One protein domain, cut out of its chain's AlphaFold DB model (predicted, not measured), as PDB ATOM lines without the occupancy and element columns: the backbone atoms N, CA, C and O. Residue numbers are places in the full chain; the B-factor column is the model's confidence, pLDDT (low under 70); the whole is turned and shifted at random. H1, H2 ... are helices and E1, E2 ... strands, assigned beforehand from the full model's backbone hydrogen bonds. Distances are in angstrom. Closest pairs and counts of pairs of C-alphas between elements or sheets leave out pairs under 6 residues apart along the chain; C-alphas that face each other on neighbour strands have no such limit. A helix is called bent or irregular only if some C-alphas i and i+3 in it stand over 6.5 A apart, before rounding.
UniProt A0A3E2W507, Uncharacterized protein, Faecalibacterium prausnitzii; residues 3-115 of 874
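AT A GLANCE: This is residues 3 to 115 of the 874 residues of an uncharacterized protein of Faecalibacterium prausnitzii (UniProt A0A3E2W507). A twisted sheet of four strands is covered on one face by helices, two layers in which long H4 runs over E3 and H1 packs on edge strand E2, with short H2 and H3 between these helices. The printed part has 113 residues with E1 E2 H1 H2 H3 E3 H4 E4 along it; the mixed sheet runs E2 E1 E3 E4. The class is mixed, helices and strands; the whole is compact, with a radius of gyration of the C-alphas of 13.4 A and spans of 40 by 30 by 29 A.

HOW THE PARTS SIT: E1, residues 3 to 8, and E2, residues 13 to 18, form an antiparallel hairpin; N 4 and O 17, 2.9 A apart, are within hydrogen-bond range. H1, residues 30 to 40, is on the sheet, its closest C-alpha pair with E2 being Ile 39 and Thr 14, 6.5 A. H3, residues 60 to 64, only grazes the sheet. E3, residues 73 to 80, is parallel to E1, with N 5 and O 76 at 2.9 A. H4, residues 81 to 95, is 9.6 A in height over the sheet and along the strands, at 15 degrees to E3 on the local plane. It touches H2, residues 45 to 48, with residues 83 to 87 alone, closest C-alphas Asp 86 and Gln 46, 6.8 A; it touches H3 with residues 91 to 95 alone, closest C-alphas Ile 91 and Val 61, 6.0 A. E4, residues 106 to 114, is parallel to E3, with N 77 and O 109 at 2.9 A. E3, H4 and E4 make a strand-helix-strand unit, two parallel neighbours with a helix between, its crossover right-handed. Every O i to N i+4 pair is within hydrogen-bond range in H3 and H4, 5 of 7 in H1, and H2 is too short for one.

IN THESE COORDINATES: E1 begins at C-alpha 3 (-52.860, -82.316, -35.544) and E4 ends at C-alpha 114 (-64.983, -81.902, -21.002). E3 and H4 each measure 21.0 A, and E4 22.3 A, bending by 60 degrees at residue 111. H1, 14.1 A, is irregular: C-alphas 31 and 34 are 8.3 A apart.

THE WHOLE: The farthest C-alphas, Tyr 10 and Pro 101, are 40.4 A apart. The printed part has no cut; the links E2 to H1 and H2 to H3 are long. No printed residue is under 70 in pLDDT.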
ATOM      1  N   VAL A   3     -51.903 -81.234 -35.800       96.44
ATOM      2  CA  VAL A   3     -52.860 -82.316 -35.544       96.44
ATOM      3  C   VAL A   3     -53.988 -81.772 -34.684       96.44
ATOM      4  O   VAL A   3     -53.734 -81.174 -33.638       96.44
ATOM      5  N   LYS A   4     -55.238 -81.989 -35.090       97.31
ATOM      6  CA  LYS A   4     -56.418 -81.697 -34.272       97.31
ATOM      7  C   LYS A   4     -57.193 -82.982 -34.000       97.31
ATOM      8  O   LYS A   4     -57.503 -83.704 -34.939       97.31
ATOM      9  N   ILE A   5     -57.531 -83.236 -32.736       96.88
ATOM     10  CA  ILE A   5     -58.341 -84.378 -32.292       96.88
ATOM     11  C   ILE A   5     -59.491 -83.854 -31.430       96.88
ATOM     12  O   ILE A   5     -59.256 -83.282 -30.367       96.88
ATOM     13  N   ASP A   6     -60.728 -84.083 -31.859       94.94
ATOM     14  CA  ASP A   6     -61.929 -83.847 -31.059       94.94
ATOM     15  C   ASP A   6     -62.511 -85.211 -30.632       94.94
ATOM     16  O   ASP A   6     -62.996 -85.976 -31.465       94.94
ATOM     17  N   TYR A   7     -62.447 -85.533 -29.334       91.81
ATOM     18  CA  TYR A   7     -62.912 -86.797 -28.751       91.81
ATOM     19  C   TYR A   7     -64.083 -86.582 -27.782       91.81
ATOM     20  O   TYR A   7     -64.009 -85.795 -26.836       91.81
ATOM     21  N   ASN A   8     -65.175 -87.317 -28.001       85.75
ATOM     22  CA  ASN A   8     -66.356 -87.338 -27.147       85.75
ATOM     23  C   ASN A   8     -66.540 -88.733 -26.508       85.75
ATOM     24  O   ASN A   8     -67.171 -89.604 -27.116       85.75
ATOM     25  N   PRO A   9     -66.062 -88.952 -25.269       79.94
ATOM     26  CA  PRO A   9     -66.173 -90.236 -24.568       79.94
ATOM     27  C   PRO A   9     -67.611 -90.598 -24.175       79.94
ATOM     28  O   PRO A   9     -67.923 -91.770 -24.001       79.94
ATOM     29  N   TYR A  10     -68.522 -89.621 -24.072       75.75
ATOM     30  CA  TYR A  10     -69.943 -89.874 -23.789       75.75
ATOM     31  C   TYR A  10     -70.684 -90.465 -24.998       75.75
ATOM     32  O   TYR A  10     -71.768 -91.025 -24.845       75.75
ATOM     33  N   LYS A  11     -70.104 -90.348 -26.199       74.56
ATOM     34  CA  LYS A  11     -70.628 -90.913 -27.452       74.56
ATOM     35  C   LYS A  11     -69.700 -91.943 -28.103       74.56
ATOM     36  O   LYS A  11     -70.112 -92.550 -29.084       74.56
ATOM     37  N   MET A  12     -68.487 -92.130 -27.575       74.81
ATOM     38  CA  MET A  12     -67.392 -92.883 -28.206       74.81
ATOM     39  C   MET A  12     -67.129 -92.425 -29.647       74.81
ATOM     40  O   MET A  12     -67.079 -93.223 -30.576       74.81
ATOM     41  N   GLN A  13     -67.013 -91.109 -29.842       83.44
ATOM     42  CA  GLN A  13     -66.791 -90.502 -31.156       83.44
ATOM     43  C   GLN A  13     -65.473 -89.734 -31.182       83.44
ATOM     44  O   GLN A  13     -65.224 -88.904 -30.310       83.44
ATOM     45  N   THR A  14     -64.675 -89.981 -32.215       90.12
ATOM     46  CA  THR A  14     -63.432 -89.262 -32.514       90.12
ATOM     47  C   THR A  14     -63.578 -88.575 -33.865       90.12
ATOM     48  O   THR A  14     -64.107 -89.156 -34.810       90.12
ATOM     49  N   SER A  15     -63.087 -87.348 -33.983       92.31
ATOM     50  CA  SER A  15     -62.841 -86.686 -35.265       92.31
ATOM     51  C   SER A  15     -61.420 -86.142 -35.266       92.31
ATOM     52  O   SER A  15     -60.960 -85.621 -34.248       92.31
ATOM     53  N   MET A  16     -60.699 -86.318 -36.373       94.94
ATOM     54  CA  MET A  16     -59.267 -86.046 -36.431       94.94
ATOM     55  C   MET A  16     -58.873 -85.411 -37.760       94.94
ATOM     56  O   MET A  16     -59.299 -85.856 -38.825       94.94
ATOM     57  N   TRP A  17     -58.025 -84.388 -37.677       95.50
ATOM     58  CA  TRP A  17     -57.477 -83.676 -38.825       95.50
ATOM     59  C   TRP A  17     -55.958 -83.572 -38.714       95.50
ATOM     60  O   TRP A  17     -55.436 -83.265 -37.639       95.50
ATOM     61  N   VAL A  18     -55.261 -83.767 -39.833       93.69
ATOM     62  CA  VAL A  18     -53.804 -83.620 -39.949       93.69
ATOM     63  C   VAL A  18     -53.509 -82.599 -41.047       93.69
ATOM     64  O   VAL A  18     -54.006 -82.717 -42.160       93.69
ATOM     65  N   ASP A  19     -52.815 -81.516 -40.694       92.38
ATOM     66  CA  ASP A  19     -52.573 -80.326 -41.530       92.38
ATOM     67  C   ASP A  19     -53.832 -79.781 -42.252       92.38
ATOM     68  O   ASP A  19     -53.781 -79.209 -43.339       92.38
ATOM     69  N   GLY A  20     -54.992 -79.927 -41.599       90.44
ATOM     70  CA  GLY A  20     -56.305 -79.498 -42.099       90.44
ATOM     71  C   GLY A  20     -57.015 -80.507 -43.009       90.44
ATOM     72  O   GLY A  20     -58.162 -80.271 -43.389       90.44
ATOM     73  N   ILE A  21     -56.376 -81.634 -43.329       92.12
ATOM     74  CA  ILE A  21     -56.987 -82.777 -44.012       92.12
ATOM     75  C   ILE A  21     -57.776 -83.587 -42.985       92.12
ATOM     76  O   ILE A  21     -57.243 -83.956 -41.943       92.12
ATOM     77  N   ASP A  22     -59.046 -83.863 -43.272       92.69
ATOM     78  CA  ASP A  22     -59.863 -84.786 -42.481       92.69
ATOM     79  C   ASP A  22     -59.379 -86.223 -42.712       92.69
ATOM     80  O   ASP A  22     -59.306 -86.667 -43.859       92.69
ATOM     81  N   VAL A  23     -59.062 -86.954 -41.639       91.50
ATOM     82  CA  VAL A  23     -58.629 -88.362 -41.719       91.50
ATOM     83  C   VAL A  23     -59.708 -89.243 -42.370       91.50
ATOM     84  O   VAL A  23     -59.393 -90.274 -42.960       91.50
ATOM     85  N   MET A  24     -60.975 -88.818 -42.334       88.75
ATOM     86  CA  MET A  24     -62.107 -89.510 -42.953       88.75
ATOM     87  C   MET A  24     -62.260 -89.229 -44.462       88.75
ATOM     88  O   MET A  24     -63.036 -89.921 -45.121       88.75
ATOM     89  N   ASP A  25     -61.547 -88.249 -45.037       88.25
ATOM     90  CA  ASP A  25     -61.547 -87.987 -46.486       88.25
ATOM     91  C   ASP A  25     -60.662 -89.020 -47.198       88.25
ATOM     92  O   ASP A  25     -59.439 -88.893 -47.237       88.25
ATOM     93  N   GLU A  26     -61.272 -90.045 -47.798       86.19
ATOM     94  CA  GLU A  26     -60.537 -91.124 -48.476       86.19
ATOM     95  C   GLU A  26     -59.635 -90.645 -49.623       86.19
ATOM     96  O   GLU A  26     -58.660 -91.319 -49.954       86.19
ATOM     97  N   SER A  27     -59.944 -89.492 -50.227       85.25
ATOM     98  CA  SER A  27     -59.205 -88.954 -51.372       85.25
ATOM     99  C   SER A  27     -57.978 -88.140 -50.964       85.25
ATOM    100  O   SER A  27     -56.976 -88.151 -51.678       85.25
ATOM    101  N   LYS A  28     -58.047 -87.437 -49.825       83.00
ATOM    102  CA  LYS A  28     -56.967 -86.565 -49.331       83.00
ATOM    103  C   LYS A  28     -56.165 -87.183 -48.189       83.00
ATOM    104  O   LYS A  28     -54.974 -86.927 -48.093       83.00
ATOM    105  N   GLY A  29     -56.798 -88.002 -47.351       81.12
ATOM    106  CA  GLY A  29     -56.202 -88.681 -46.199       81.12
ATOM    107  C   GLY A  29     -55.743 -90.111 -46.492       81.12
ATOM    108  O   GLY A  29     -55.766 -90.952 -45.597       81.12
ATOM    109  N   ALA A  30     -55.364 -90.424 -47.736       82.94
ATOM    110  CA  ALA A  30     -54.998 -91.782 -48.155       82.94
ATOM    111  C   ALA A  30     -53.807 -92.374 -47.370       82.94
ATOM    112  O   ALA A  30     -53.743 -93.585 -47.178       82.94
ATOM    113  N   GLU A  31     -52.899 -91.524 -46.883       84.25
ATOM    114  CA  GLU A  31     -51.758 -91.899 -46.033       84.25
ATOM    115  C   GLU A  31     -52.151 -92.254 -44.583       84.25
ATOM    116  O   GLU A  31     -51.420 -92.976 -43.916       84.25
ATOM    117  N   TYR A  32     -53.340 -91.846 -44.121       87.19
ATOM    118  CA  TYR A  32     -53.866 -92.134 -42.778       87.19
ATOM    119  C   TYR A  32     -54.849 -93.316 -42.767       87.19
ATOM    120  O   TYR A  32     -55.722 -93.388 -41.903       87.19
ATOM    121  N   LYS A  33     -54.746 -94.236 -43.737       87.12
ATOM    122  CA  LYS A  33     -55.705 -95.337 -43.932       87.12
ATOM    123  C   LYS A  33     -55.927 -96.166 -42.657       87.12
ATOM    124  O   LYS A  33     -57.068 -96.328 -42.237       87.12
ATOM    125  N   ASP A  34     -54.855 -96.636 -42.029       86.06
ATOM    126  CA  ASP A  34     -54.931 -97.544 -40.874       86.06
ATOM    127  C   ASP A  34     -55.520 -96.830 -39.637       86.06
ATOM    128  O   ASP A  34     -56.333 -97.379 -38.895       86.06
ATOM    129  N   LEU A  35     -55.189 -95.544 -39.472       88.94
ATOM    130  CA  LEU A  35     -55.773 -94.663 -38.456       88.94
ATOM    131  C   LEU A  35     -57.274 -94.421 -38.708       88.94
ATOM    132  O   LEU A  35     -58.071 -94.406 -37.768       88.94
ATOM    133  N   ARG A  36     -57.671 -94.252 -39.977       89.94
ATOM    134  CA  ARG A  36     -59.073 -94.103 -40.389       89.94
ATOM    135  C   ARG A  36     -59.880 -95.363 -40.089       89.94
ATOM    136  O   ARG A  36     -60.991 -95.226 -39.588       89.94
ATOM    137  N   GLU A  37     -59.341 -96.554 -40.353       86.88
ATOM    138  CA  GLU A  37     -60.010 -97.828 -40.045       86.88
ATOM    139  C   GLU A  37     -60.313 -97.939 -38.541       86.88
ATOM    140  O   GLU A  37     -61.470 -98.143 -38.167       86.88
ATOM    141  N   LEU A  38     -59.331 -97.664 -37.673       86.81
ATOM    142  CA  LEU A  38     -59.510 -97.689 -36.214       86.81
ATOM    143  C   LEU A  38     -60.564 -96.675 -35.719       86.81
ATOM    144  O   LEU A  38     -61.367 -97.001 -34.839       86.81
ATOM    145  N   ILE A  39     -60.606 -95.469 -36.302       86.50
ATOM    146  CA  ILE A  39     -61.614 -94.438 -35.983       86.50
ATOM    147  C   ILE A  39     -63.008 -94.821 -36.514       86.50
ATOM    148  O   ILE A  39     -63.997 -94.661 -35.796       86.50
ATOM    149  N   GLN A  40     -63.111 -95.350 -37.738       82.81
ATOM    150  CA  GLN A  40     -64.371 -95.801 -38.351       82.81
ATOM    151  C   GLN A  40     -65.006 -96.965 -37.582       82.81
ATOM    152  O   GLN A  40     -66.228 -97.006 -37.428       82.81
ATOM    153  N   GLN A  41     -64.179 -97.869 -37.056       76.25
ATOM    154  CA  GLN A  41     -64.586 -98.979 -36.191       76.25
ATOM    155  C   GLN A  41     -65.010 -98.535 -34.781       76.25
ATOM    156  O   GLN A  41     -65.480 -99.365 -34.009       76.25
ATOM    157  N   GLY A  42     -64.853 -97.249 -34.436       73.75
ATOM    158  CA  GLY A  42     -65.187 -96.697 -33.120       73.75
ATOM    159  C   GLY A  42     -64.296 -97.209 -31.986       73.75
ATOM    160  O   GLY A  42     -64.697 -97.179 -30.821       73.75
ATOM    161  N   THR A  43     -63.082 -97.663 -32.315       80.81
ATOM    162  CA  THR A  43     -62.088 -98.117 -31.337       80.81
ATOM    163  C   THR A  43     -61.827 -97.006 -30.306       80.81
ATOM    164  O   THR A  43     -61.605 -95.853 -30.702       80.81
ATOM    165  N   PRO A  44     -61.846 -97.294 -28.988       82.81
ATOM    166  CA  PRO A  44     -61.628 -96.273 -27.967       82.81
ATOM    167  C   PRO A  44     -60.274 -95.576 -28.132       82.81
ATOM    168  O   PRO A  44     -59.279 -96.212 -28.483       82.81
ATOM    169  N   LEU A  45     -60.228 -94.267 -27.841       89.12
ATOM    170  CA  LEU A  45     -59.013 -93.446 -27.948       89.12
ATOM    171  C   LEU A  45     -57.825 -94.121 -27.254       89.12
ATOM    172  O   LEU A  45     -56.748 -94.228 -27.825       89.12
ATOM    173  N   GLN A  46     -58.043 -94.618 -26.040       86.69
ATOM    174  CA  GLN A  46     -57.010 -95.214 -25.203       86.69
ATOM    175  C   GLN A  46     -56.482 -96.560 -25.715       86.69
ATOM    176  O   GLN A  46     -55.410 -96.979 -25.286       86.69
ATOM    177  N   THR A  47     -57.193 -97.207 -26.641       85.81
ATOM    178  CA  THR A  47     -56.750 -98.440 -27.294       85.81
ATOM    179  C   THR A  47     -55.834 -98.128 -28.483       85.81
ATOM    180  O   THR A  47     -54.732 -98.664 -28.551       85.81
ATOM    181  N   TRP A  48     -56.242 -97.240 -29.404       89.12
ATOM    182  CA  TRP A  48     -55.484 -96.990 -30.645       89.12
ATOM    183  C   TRP A  48     -54.366 -95.947 -30.525       89.12
ATOM    184  O   TRP A  48     -53.489 -95.905 -31.388       89.12
ATOM    185  N   ILE A  49     -54.330 -95.120 -29.471       91.81
ATOM    186  CA  ILE A  49     -53.156 -94.259 -29.243       91.81
ATOM    187  C   ILE A  49     -51.892 -95.084 -28.974       91.81
ATOM    188  O   ILE A  49     -50.811 -94.635 -29.344       91.81
ATOM    189  N   GLU A  50     -52.015 -96.277 -28.383       90.81
ATOM    190  CA  GLU A  50     -50.902 -97.189 -28.087       90.81
ATOM    191  C   GLU A  50     -50.607 -98.157 -29.259       90.81
ATOM    192  O   GLU A  50     -51.463 -98.365 -30.121       90.81
ATOM    193  N   PRO A  51     -49.407 -98.771 -29.332       88.75
ATOM    194  CA  PRO A  51     -49.098 -99.796 -30.332       88.75
ATOM    195  C   PRO A  51     -49.838-101.122 -30.076       88.75
ATOM    196  O   PRO A  51     -49.844-101.625 -28.952       88.75
ATOM    197  N   ILE A  52     -50.366-101.751 -31.132       85.38
ATOM    198  CA  ILE A  52     -51.050-103.056 -31.088       85.38
ATOM    199  C   ILE A  52     -50.226-104.047 -31.922       85.38
ATOM    200  O   ILE A  52     -50.450-104.228 -33.121       85.38
ATOM    201  N   LYS A  53     -49.224-104.675 -31.283       77.75
ATOM    202  CA  LYS A  53     -48.186-105.487 -31.957       77.75
ATOM    203  C   LYS A  53     -48.750-106.557 -32.903       77.75
ATOM    204  O   LYS A  53     -48.282-106.667 -34.030       77.75
ATOM    205  N   TYR A  54     -49.750-107.321 -32.461       75.19
ATOM    206  CA  TYR A  54     -50.315-108.452 -33.215       75.19
ATOM    207  C   TYR A  54     -51.214-108.034 -34.397       75.19
ATOM    208  O   TYR A  54     -51.482-108.856 -35.263       75.19
ATOM    209  N   GLN A  55     -51.629-106.763 -34.480       78.50
ATOM    210  CA  GLN A  55     -52.273-106.181 -35.671       78.50
ATOM    211  C   GLN A  55     -51.290-105.362 -36.535       78.50
ATOM    212  O   GLN A  55     -51.690-104.739 -37.512       78.50
ATOM    213  N   GLY A  56     -49.998-105.319 -36.182       82.75
ATOM    214  CA  GLY A  56     -48.983-104.522 -36.883       82.75
ATOM    215  C   GLY A  56     -49.068-103.004 -36.654       82.75
ATOM    216  O   GLY A  56     -48.232-102.267 -37.177       82.75
ATOM    217  N   TRP A  57     -50.019-102.524 -35.848       88.81
ATOM    218  CA  TRP A  57     -50.192-101.102 -35.550       88.81
ATOM    219  C   TRP A  57     -49.065-100.583 -34.647       88.81
ATOM    220  O   TRP A  57     -48.921-100.987 -33.491       88.81
ATOM    221  N   LYS A  58     -48.264 -99.647 -35.168       88.31
ATOM    222  CA  LYS A  58     -47.053 -99.124 -34.506       88.31
ATOM    223  C   LYS A  58     -47.306 -97.954 -33.538       88.31
ATOM    224  O   LYS A  58     -46.341 -97.358 -33.058       88.31
ATOM    225  N   GLY A  59     -48.566 -97.638 -33.232       90.94
ATOM    226  CA  GLY A  59     -48.960 -96.531 -32.354       90.94
ATOM    227  C   GLY A  59     -49.047 -95.177 -33.067       90.94
ATOM    228  O   GLY A  59     -48.489 -94.982 -34.151       90.94
ATOM    229  N   ILE A  60     -49.746 -94.225 -32.439       92.94
ATOM    230  CA  ILE A  60     -50.084 -92.923 -33.036       92.94
ATOM    231  C   ILE A  60     -48.862 -92.122 -33.511       92.94
ATOM    232  O   ILE A  60     -48.948 -91.429 -34.522       92.94
ATOM    233  N   VAL A  61     -47.709 -92.218 -32.834       92.19
ATOM    234  CA  VAL A  61     -46.520 -91.447 -33.237       92.19
ATOM    235  C   VAL A  61     -45.990 -91.910 -34.589       92.19
ATOM    236  O   VAL A  61     -45.676 -91.060 -35.414       92.19
ATOM    237  N   ASN A  62     -45.951 -93.221 -34.844       89.00
ATOM    238  CA  ASN A  62     -45.497 -93.769 -36.126       89.00
ATOM    239  C   ASN A  62     -46.538 -93.591 -37.248       89.00
ATOM    240  O   ASN A  62     -46.177 -93.552 -38.420       89.00
ATOM    241  N   ALA A  63     -47.822 -93.461 -36.894       89.25
ATOM    242  CA  ALA A  63     -48.896 -93.147 -37.839       89.25
ATOM    243  C   ALA A  63     -48.921 -91.664 -38.265       89.25
ATOM    244  O   ALA A  63     -49.388 -91.346 -39.355       89.25
ATOM    245  N   LEU A  64     -48.430 -90.755 -37.413       89.12
ATOM    246  CA  LEU A  64     -48.288 -89.324 -37.717       89.12
ATOM    247  C   LEU A  64     -46.929 -88.986 -38.342       89.12
ATOM    248  O   LEU A  64     -46.834 -88.151 -39.236       89.12
ATOM    249  N   LEU A  65     -45.863 -89.613 -37.852       86.44
ATOM    250  CA  LEU A  65     -44.493 -89.406 -38.294       86.44
ATOM    251  C   LEU A  65     -43.917 -90.754 -38.716       86.44
ATOM    252  O   LEU A  65     -43.656 -91.600 -37.866       86.44
ATOM    253  N   GLY A  66     -43.660 -90.931 -40.016       75.69
ATOM    254  CA  GLY A  66     -42.923 -92.099 -40.508       75.69
ATOM    255  C   GLY A  66     -41.584 -92.281 -39.777       75.69
ATOM    256  O   GLY A  66     -41.040 -91.321 -39.230       75.69
ATOM    257  N   GLU A  67     -41.056 -93.507 -39.765       72.25
ATOM    258  CA  GLU A  67     -40.029 -93.954 -38.803       72.25
ATOM    259  C   GLU A  67     -38.785 -93.044 -38.724       72.25
ATOM    260  O   GLU A  67     -38.308 -92.786 -37.619       72.25
ATOM    261  N   ASP A  68     -38.361 -92.440 -39.842       70.94
ATOM    262  CA  ASP A  68     -37.217 -91.514 -39.930       70.94
ATOM    263  C   ASP A  68     -37.562 -90.011 -39.752       70.94
ATOM    264  O   ASP A  68     -36.667 -89.165 -39.715       70.94
ATOM    265  N   ASN A  69     -38.844 -89.627 -39.670       77.06
ATOM    266  CA  ASN A  69     -39.287 -88.223 -39.663       77.06
ATOM    267  C   ASN A  69     -39.346 -87.621 -38.246       77.06
ATOM    268  O   ASN A  69     -40.053 -88.134 -37.377       77.06
ATOM    269  N   ASN A  70     -38.672 -86.493 -38.018       81.44
ATOM    270  CA  ASN A  70     -38.640 -85.779 -36.738       81.44
ATOM    271  C   ASN A  70     -39.198 -84.341 -36.782       81.44
ATOM    272  O   ASN A  70     -38.835 -83.513 -35.943       81.44
ATOM    273  N   GLU A  71     -40.089 -84.034 -37.732       86.69
ATOM    274  CA  GLU A  71     -40.772 -82.737 -37.797       86.69
ATOM    275  C   GLU A  71     -41.501 -82.384 -36.482       86.69
ATOM    276  O   GLU A  71     -42.000 -83.250 -35.762       86.69
ATOM    277  N   ALA A  72     -41.598 -81.089 -36.170       91.25
ATOM    278  CA  ALA A  72     -42.385 -80.615 -35.039       91.25
ATOM    279  C   ALA A  72     -43.893 -80.827 -35.276       91.25
ATOM    280  O   ALA A  72     -44.437 -80.487 -36.336       91.25
ATOM    281  N   VAL A  73     -44.574 -81.344 -34.252       95.00
ATOM    282  CA  VAL A  73     -46.007 -81.650 -34.268       95.00
ATOM    283  C   VAL A  73     -46.722 -80.837 -33.196       95.00
ATOM    284  O   VAL A  73     -46.431 -80.952 -32.006       95.00
ATOM    285  N   ASN A  74     -47.705 -80.040 -33.607       96.50
ATOM    286  CA  ASN A  74     -48.581 -79.326 -32.682       96.50
ATOM    287  C   ASN A  74     -49.911 -80.074 -32.564       96.50
ATOM    288  O   ASN A  74     -50.680 -80.109 -33.522       96.50
ATOM    289  N   VAL A  75     -50.197 -80.640 -31.395       97.12
ATOM    290  CA  VAL A  75     -51.417 -81.403 -31.112       97.12
ATOM    291  C   VAL A  75     -52.424 -80.521 -30.372       97.12
ATOM    292  O   VAL A  75     -52.201 -80.119 -29.228       97.12
ATOM    293  N   THR A  76     -53.556 -80.244 -31.014       97.50
ATOM    294  CA  THR A  76     -54.723 -79.593 -30.409       97.50
ATOM    295  C   THR A  76     -55.779 -80.643 -30.076       97.50
ATOM    296  O   THR A  76     -56.180 -81.408 -30.950       97.50
ATOM    297  N   PHE A  77     -56.241 -80.683 -28.826       97.44
ATOM    298  CA  PHE A  77     -57.167 -81.704 -28.335       97.44
ATOM    299  C   PHE A  77     -58.428 -81.104 -27.700       97.44
ATOM    300  O   PHE A  77     -58.339 -80.180 -26.886       97.44
ATOM    301  N   SER A  78     -59.587 -81.683 -28.001       95.00
ATOM    302  CA  SER A  78     -60.846 -81.469 -27.278       95.00
ATOM    303  C   SER A  78     -61.313 -82.788 -26.670       95.00
ATOM    304  O   SER A  78     -61.423 -83.777 -27.384       95.00
ATOM    305  N   GLY A  79     -61.611 -82.815 -25.372       92.31
ATOM    306  CA  GLY A  79     -61.989 -84.048 -24.664       92.31
ATOM    307  C   GLY A  79     -61.877 -83.900 -23.145       92.31
ATOM    308  O   GLY A  79     -61.625 -82.791 -22.655       92.31
ATOM    309  N   ARG A  80     -62.053 -84.980 -22.365       90.38
ATOM    310  CA  ARG A  80     -61.832 -84.901 -20.906       90.38
ATOM    311  C   ARG A  80     -60.338 -84.757 -20.627       90.38
ATOM    312  O   ARG A  80     -59.488 -85.173 -21.409       90.38
ATOM    313  N   ASN A  81     -60.002 -84.187 -19.472       91.12
ATOM    314  CA  ASN A  81     -58.605 -84.032 -19.061       91.12
ATOM    315  C   ASN A  81     -57.864 -85.381 -18.920       91.12
ATOM    316  O   ASN A  81     -56.679 -85.447 -19.222       91.12
ATOM    317  N   ILE A  82     -58.545 -86.459 -18.506       89.62
ATOM    318  CA  ILE A  82     -57.932 -87.800 -18.438       89.62
ATOM    319  C   ILE A  82     -57.555 -88.328 -19.832       89.62
ATOM    320  O   ILE A  82     -56.442 -88.807 -20.018       89.62
ATOM    321  N   ASP A  83     -58.432 -88.140 -20.822       92.25
ATOM    322  CA  ASP A  83     -58.208 -88.548 -22.213       92.25
ATOM    323  C   ASP A  83     -57.015 -87.791 -22.828       92.25
ATOM    324  O   ASP A  83     -56.155 -88.380 -23.481       92.25
ATOM    325  N   PHE A  84     -56.922 -86.483 -22.552       94.81
ATOM    326  CA  PHE A  84     -55.800 -85.638 -22.971       94.81
ATOM    327  C   PHE A  84     -54.469 -86.076 -22.340       94.81
ATOM    328  O   PHE A  84     -53.441 -86.101 -23.015       94.81
ATOM    329  N   GLN A  85     -54.484 -86.443 -21.055       93.44
ATOM    330  CA  GLN A  85     -53.300 -86.927 -20.346       93.44
ATOM    331  C   GLN A  85     -52.848 -88.305 -20.843       93.44
ATOM    332  O   GLN A  85     -51.647 -88.507 -21.009       93.44
ATOM    333  N   ASP A  86     -53.774 -89.230 -21.117       92.38
ATOM    334  CA  ASP A  86     -53.447 -90.527 -21.728       92.38
ATOM    335  C   ASP A  86     -52.813 -90.321 -23.125       92.38
ATOM    336  O   ASP A  86     -51.746 -90.876 -23.388       92.38
ATOM    337  N   LEU A  87     -53.368 -89.436 -23.971       95.00
ATOM    338  CA  LEU A  87     -52.788 -89.066 -25.276       95.00
ATOM    339  C   LEU A  87     -51.365 -88.490 -25.155       95.00
ATOM    340  O   LEU A  87     -50.459 -88.914 -25.875       95.00
ATOM    341  N   GLN A  88     -51.147 -87.540 -24.237       95.44
ATOM    342  CA  GLN A  88     -49.819 -86.970 -23.977       95.44
ATOM    343  C   GLN A  88     -48.815 -88.038 -23.532       95.44
ATOM    344  O   GLN A  88     -47.676 -88.050 -23.999       95.44
ATOM    345  N   ARG A  89     -49.222 -88.932 -22.622       94.38
ATOM    346  CA  ARG A  89     -48.367 -90.001 -22.090       94.38
ATOM    347  C   ARG A  89     -47.991 -91.008 -23.173       94.38
ATOM    348  O   ARG A  89     -46.806 -91.300 -23.299       94.38
ATOM    349  N   ALA A  90     -48.953 -91.465 -23.978       94.06
ATOM    350  CA  ALA A  90     -48.716 -92.387 -25.089       94.06
ATOM    351  C   ALA A  90     -47.747 -91.790 -26.127       94.06
ATOM    352  O   ALA A  90     -46.731 -92.406 -26.454       94.06
ATOM    353  N   ILE A  91     -47.986 -90.545 -26.569       94.44
ATOM    354  CA  ILE A  91     -47.106 -89.852 -27.524       94.44
ATOM    355  C   ILE A  91     -45.690 -89.682 -26.965       94.44
ATOM    356  O   ILE A  91     -44.719 -90.006 -27.648       94.44
ATOM    357  N   ASN A  92     -45.549 -89.214 -25.721       92.94
ATOM    358  CA  ASN A  92     -44.233 -89.030 -25.109       92.94
ATOM    359  C   ASN A  92     -43.493 -90.369 -24.950       92.94
ATOM    360  O   ASN A  92     -42.309 -90.454 -25.274       92.94
ATOM    361  N   ALA A  93     -44.180 -91.424 -24.504       91.19
ATOM    362  CA  ALA A  93     -43.587 -92.747 -24.328       91.19
ATOM    363  C   ALA A  93     -43.130 -93.369 -25.659       91.19
ATOM    364  O   ALA A  93     -42.049 -93.950 -25.716       91.19
ATOM    365  N   GLN A  94     -43.910 -93.211 -26.732       91.62
ATOM    366  CA  GLN A  94     -43.545 -93.683 -28.070       91.62
ATOM    367  C   GLN A  94     -42.398 -92.865 -28.670       91.62
ATOM    368  O   GLN A  94     -41.418 -93.442 -29.130       91.62
ATOM    369  N   ASN A  95     -42.468 -91.530 -28.619       91.19
ATOM    370  CA  ASN A  95     -41.438 -90.651 -29.180       91.19
ATOM    371  C   ASN A  95     -40.073 -90.840 -28.493       91.19
ATOM    372  O   ASN A  95     -39.048 -90.853 -29.168       91.19
ATOM    373  N   ASN A  96     -40.058 -91.077 -27.175       88.12
ATOM    374  CA  ASN A  96     -38.842 -91.383 -26.413       88.12
ATOM    375  C   ASN A  96     -38.213 -92.748 -26.760       88.12
ATOM    376  O   ASN A  96     -37.056 -92.976 -26.416       88.12
ATOM    377  N   LYS A  97     -38.957 -93.661 -27.403       86.88
ATOM    378  CA  LYS A  97     -38.484 -94.993 -27.827       86.88
ATOM    379  C   LYS A  97     -38.035 -95.052 -29.294       86.88
ATOM    380  O   LYS A  97     -37.624 -96.118 -29.745       86.88
ATOM    381  N   ARG A  98     -38.135 -93.956 -30.056       84.69
ATOM    382  CA  ARG A  98     -37.745 -93.930 -31.475       84.69
ATOM    383  C   ARG A  98     -36.227 -93.919 -31.628       84.69
ATOM    384  O   ARG A  98     -35.555 -93.097 -31.013       84.69
ATOM    385  N   ASP A  99     -35.709 -94.769 -32.512       82.50
ATOM    386  CA  ASP A  99     -34.285 -94.825 -32.865       82.50
ATOM    387  C   ASP A  99     -33.924 -93.732 -33.891       82.50
ATOM    388  O   ASP A  99     -33.562 -93.998 -35.034       82.50
ATOM    389  N   VAL A 100     -34.101 -92.467 -33.493       80.94
ATOM    390  CA  VAL A 100     -33.762 -91.287 -34.303       80.94
ATOM    391  C   VAL A 100     -32.782 -90.382 -33.544       80.94
ATOM    392  O   VAL A 100     -32.960 -90.169 -32.344       80.94
ATOM    393  N   PRO A 101     -31.769 -89.775 -34.203       76.50
ATOM    394  CA  PRO A 101     -30.749 -88.969 -33.514       76.50
ATOM    395  C   PRO A 101     -31.291 -87.759 -32.741       76.50
ATOM    396  O   PRO A 101     -30.650 -87.277 -31.809       76.50
ATOM    397  N   VAL A 102     -32.452 -87.241 -33.156       80.38
ATOM    398  CA  VAL A 102     -33.183 -86.157 -32.490       80.38
ATOM    399  C   VAL A 102     -34.674 -86.509 -32.538       80.38
ATOM    400  O   VAL A 102     -35.228 -86.519 -33.644       80.38
ATOM    401  N   PRO A 103     -35.326 -86.796 -31.392       83.31
ATOM    402  CA  PRO A 103     -36.764 -87.050 -31.324       83.31
ATOM    403  C   PRO A 103     -37.597 -85.866 -31.823       83.31
ATOM    404  O   PRO A 103     -37.175 -84.711 -31.737       83.31
ATOM    405  N   ALA A 104     -38.808 -86.146 -32.303       88.12
ATOM    406  CA  ALA A 104     -39.718 -85.109 -32.777       88.12
ATOM    407  C   ALA A 104     -40.175 -84.197 -31.627       88.12
ATOM    408  O   ALA A 104     -40.401 -84.658 -30.503       88.12
ATOM    409  N   GLN A 105     -40.353 -82.903 -31.900       91.38
ATOM    410  CA  GLN A 105     -40.867 -81.965 -30.902       91.38
ATOM    411  C   GLN A 105     -42.398 -81.943 -30.927       91.38
ATOM    412  O   GLN A 105     -42.999 -81.351 -31.823       91.38
ATOM    413  N   PHE A 106     -43.028 -82.524 -29.907       94.75
ATOM    414  CA  PHE A 106     -44.470 -82.413 -29.694       94.75
ATOM    415  C   PHE A 106     -44.808 -81.204 -28.814       94.75
ATOM    416  O   PHE A 106     -44.242 -81.028 -27.733       94.75
ATOM    417  N   THR A 107     -45.764 -80.382 -29.252       95.56
ATOM    418  CA  THR A 107     -46.420 -79.374 -28.406       95.56
ATOM    419  C   THR A 107     -47.900 -79.708 -28.264       95.56
ATOM    420  O   THR A 107     -48.515 -80.226 -29.194       95.56
ATOM    421  N   PHE A 108     -48.483 -79.440 -27.093       97.00
ATOM    422  CA  PHE A 108     -49.852 -79.844 -26.775       97.00
ATOM    423  C   PHE A 108     -50.691 -78.652 -26.313       97.00
ATOM    424  O   PHE A 108     -50.279 -77.902 -25.427       97.00
ATOM    425  N   LYS A 109     -51.902 -78.525 -26.857       96.44
ATOM    426  CA  LYS A 109     -52.918 -77.545 -26.455       96.44
ATOM    427  C   LYS A 109     -54.248 -78.266 -26.245       96.44
ATOM    428  O   LYS A 109     -54.775 -78.854 -27.184       96.44
ATOM    429  N   GLN A 110     -54.835 -78.167 -25.055       95.25
ATOM    430  CA  GLN A 110     -56.241 -78.530 -24.877       95.25
ATOM    431  C   GLN A 110     -57.107 -77.315 -25.244       95.25
ATOM    432  O   GLN A 110     -56.942 -76.239 -24.672       95.25
ATOM    433  N   GLU A 111     -57.975 -77.460 -26.243       91.75
ATOM    434  CA  GLU A 111     -58.843 -76.386 -26.744       91.75
ATOM    435  C   GLU A 111     -60.188 -76.357 -26.016       91.75
ATOM    436  O   GLU A 111     -60.641 -75.290 -25.599       91.75
ATOM    437  N   LYS A 112     -60.790 -77.531 -25.802       88.62
ATOM    438  CA  LYS A 112     -62.054 -77.694 -25.081       88.62
ATOM    439  C   LYS A 112     -61.909 -78.792 -24.027       88.62
ATOM    440  O   LYS A 112     -61.512 -79.914 -24.341       88.62
ATOM    441  N   VAL A 113     -62.231 -78.466 -22.778       89.50
ATOM    442  CA  VAL A 113     -62.182 -79.411 -21.653       89.50
ATOM    443  C   VAL A 113     -63.583 -79.937 -21.383       89.50
ATOM    444  O   VAL A 113     -64.479 -79.155 -21.072       89.50
ATOM    445  N   LEU A 114     -63.758 -81.256 -21.453       84.75
ATOM    446  CA  LEU A 114     -64.983 -81.902 -21.002       84.75
ATOM    447  C   LEU A 114     -64.885 -82.207 -19.496       84.75
ATOM    448  O   LEU A 114     -63.993 -82.942 -19.068       84.75
ATOM    449  N   ASP A 115     -65.782 -81.629 -18.691       81.75
ATOM    450  CA  ASP A 115     -65.810 -81.788 -17.229       81.75
ATOM    451  C   ASP A 115     -67.054 -82.573 -16.770       81.75
ATOM    452  O   ASP A 115     -68.196 -82.124 -16.905       81.75
TER     453      ASP A 115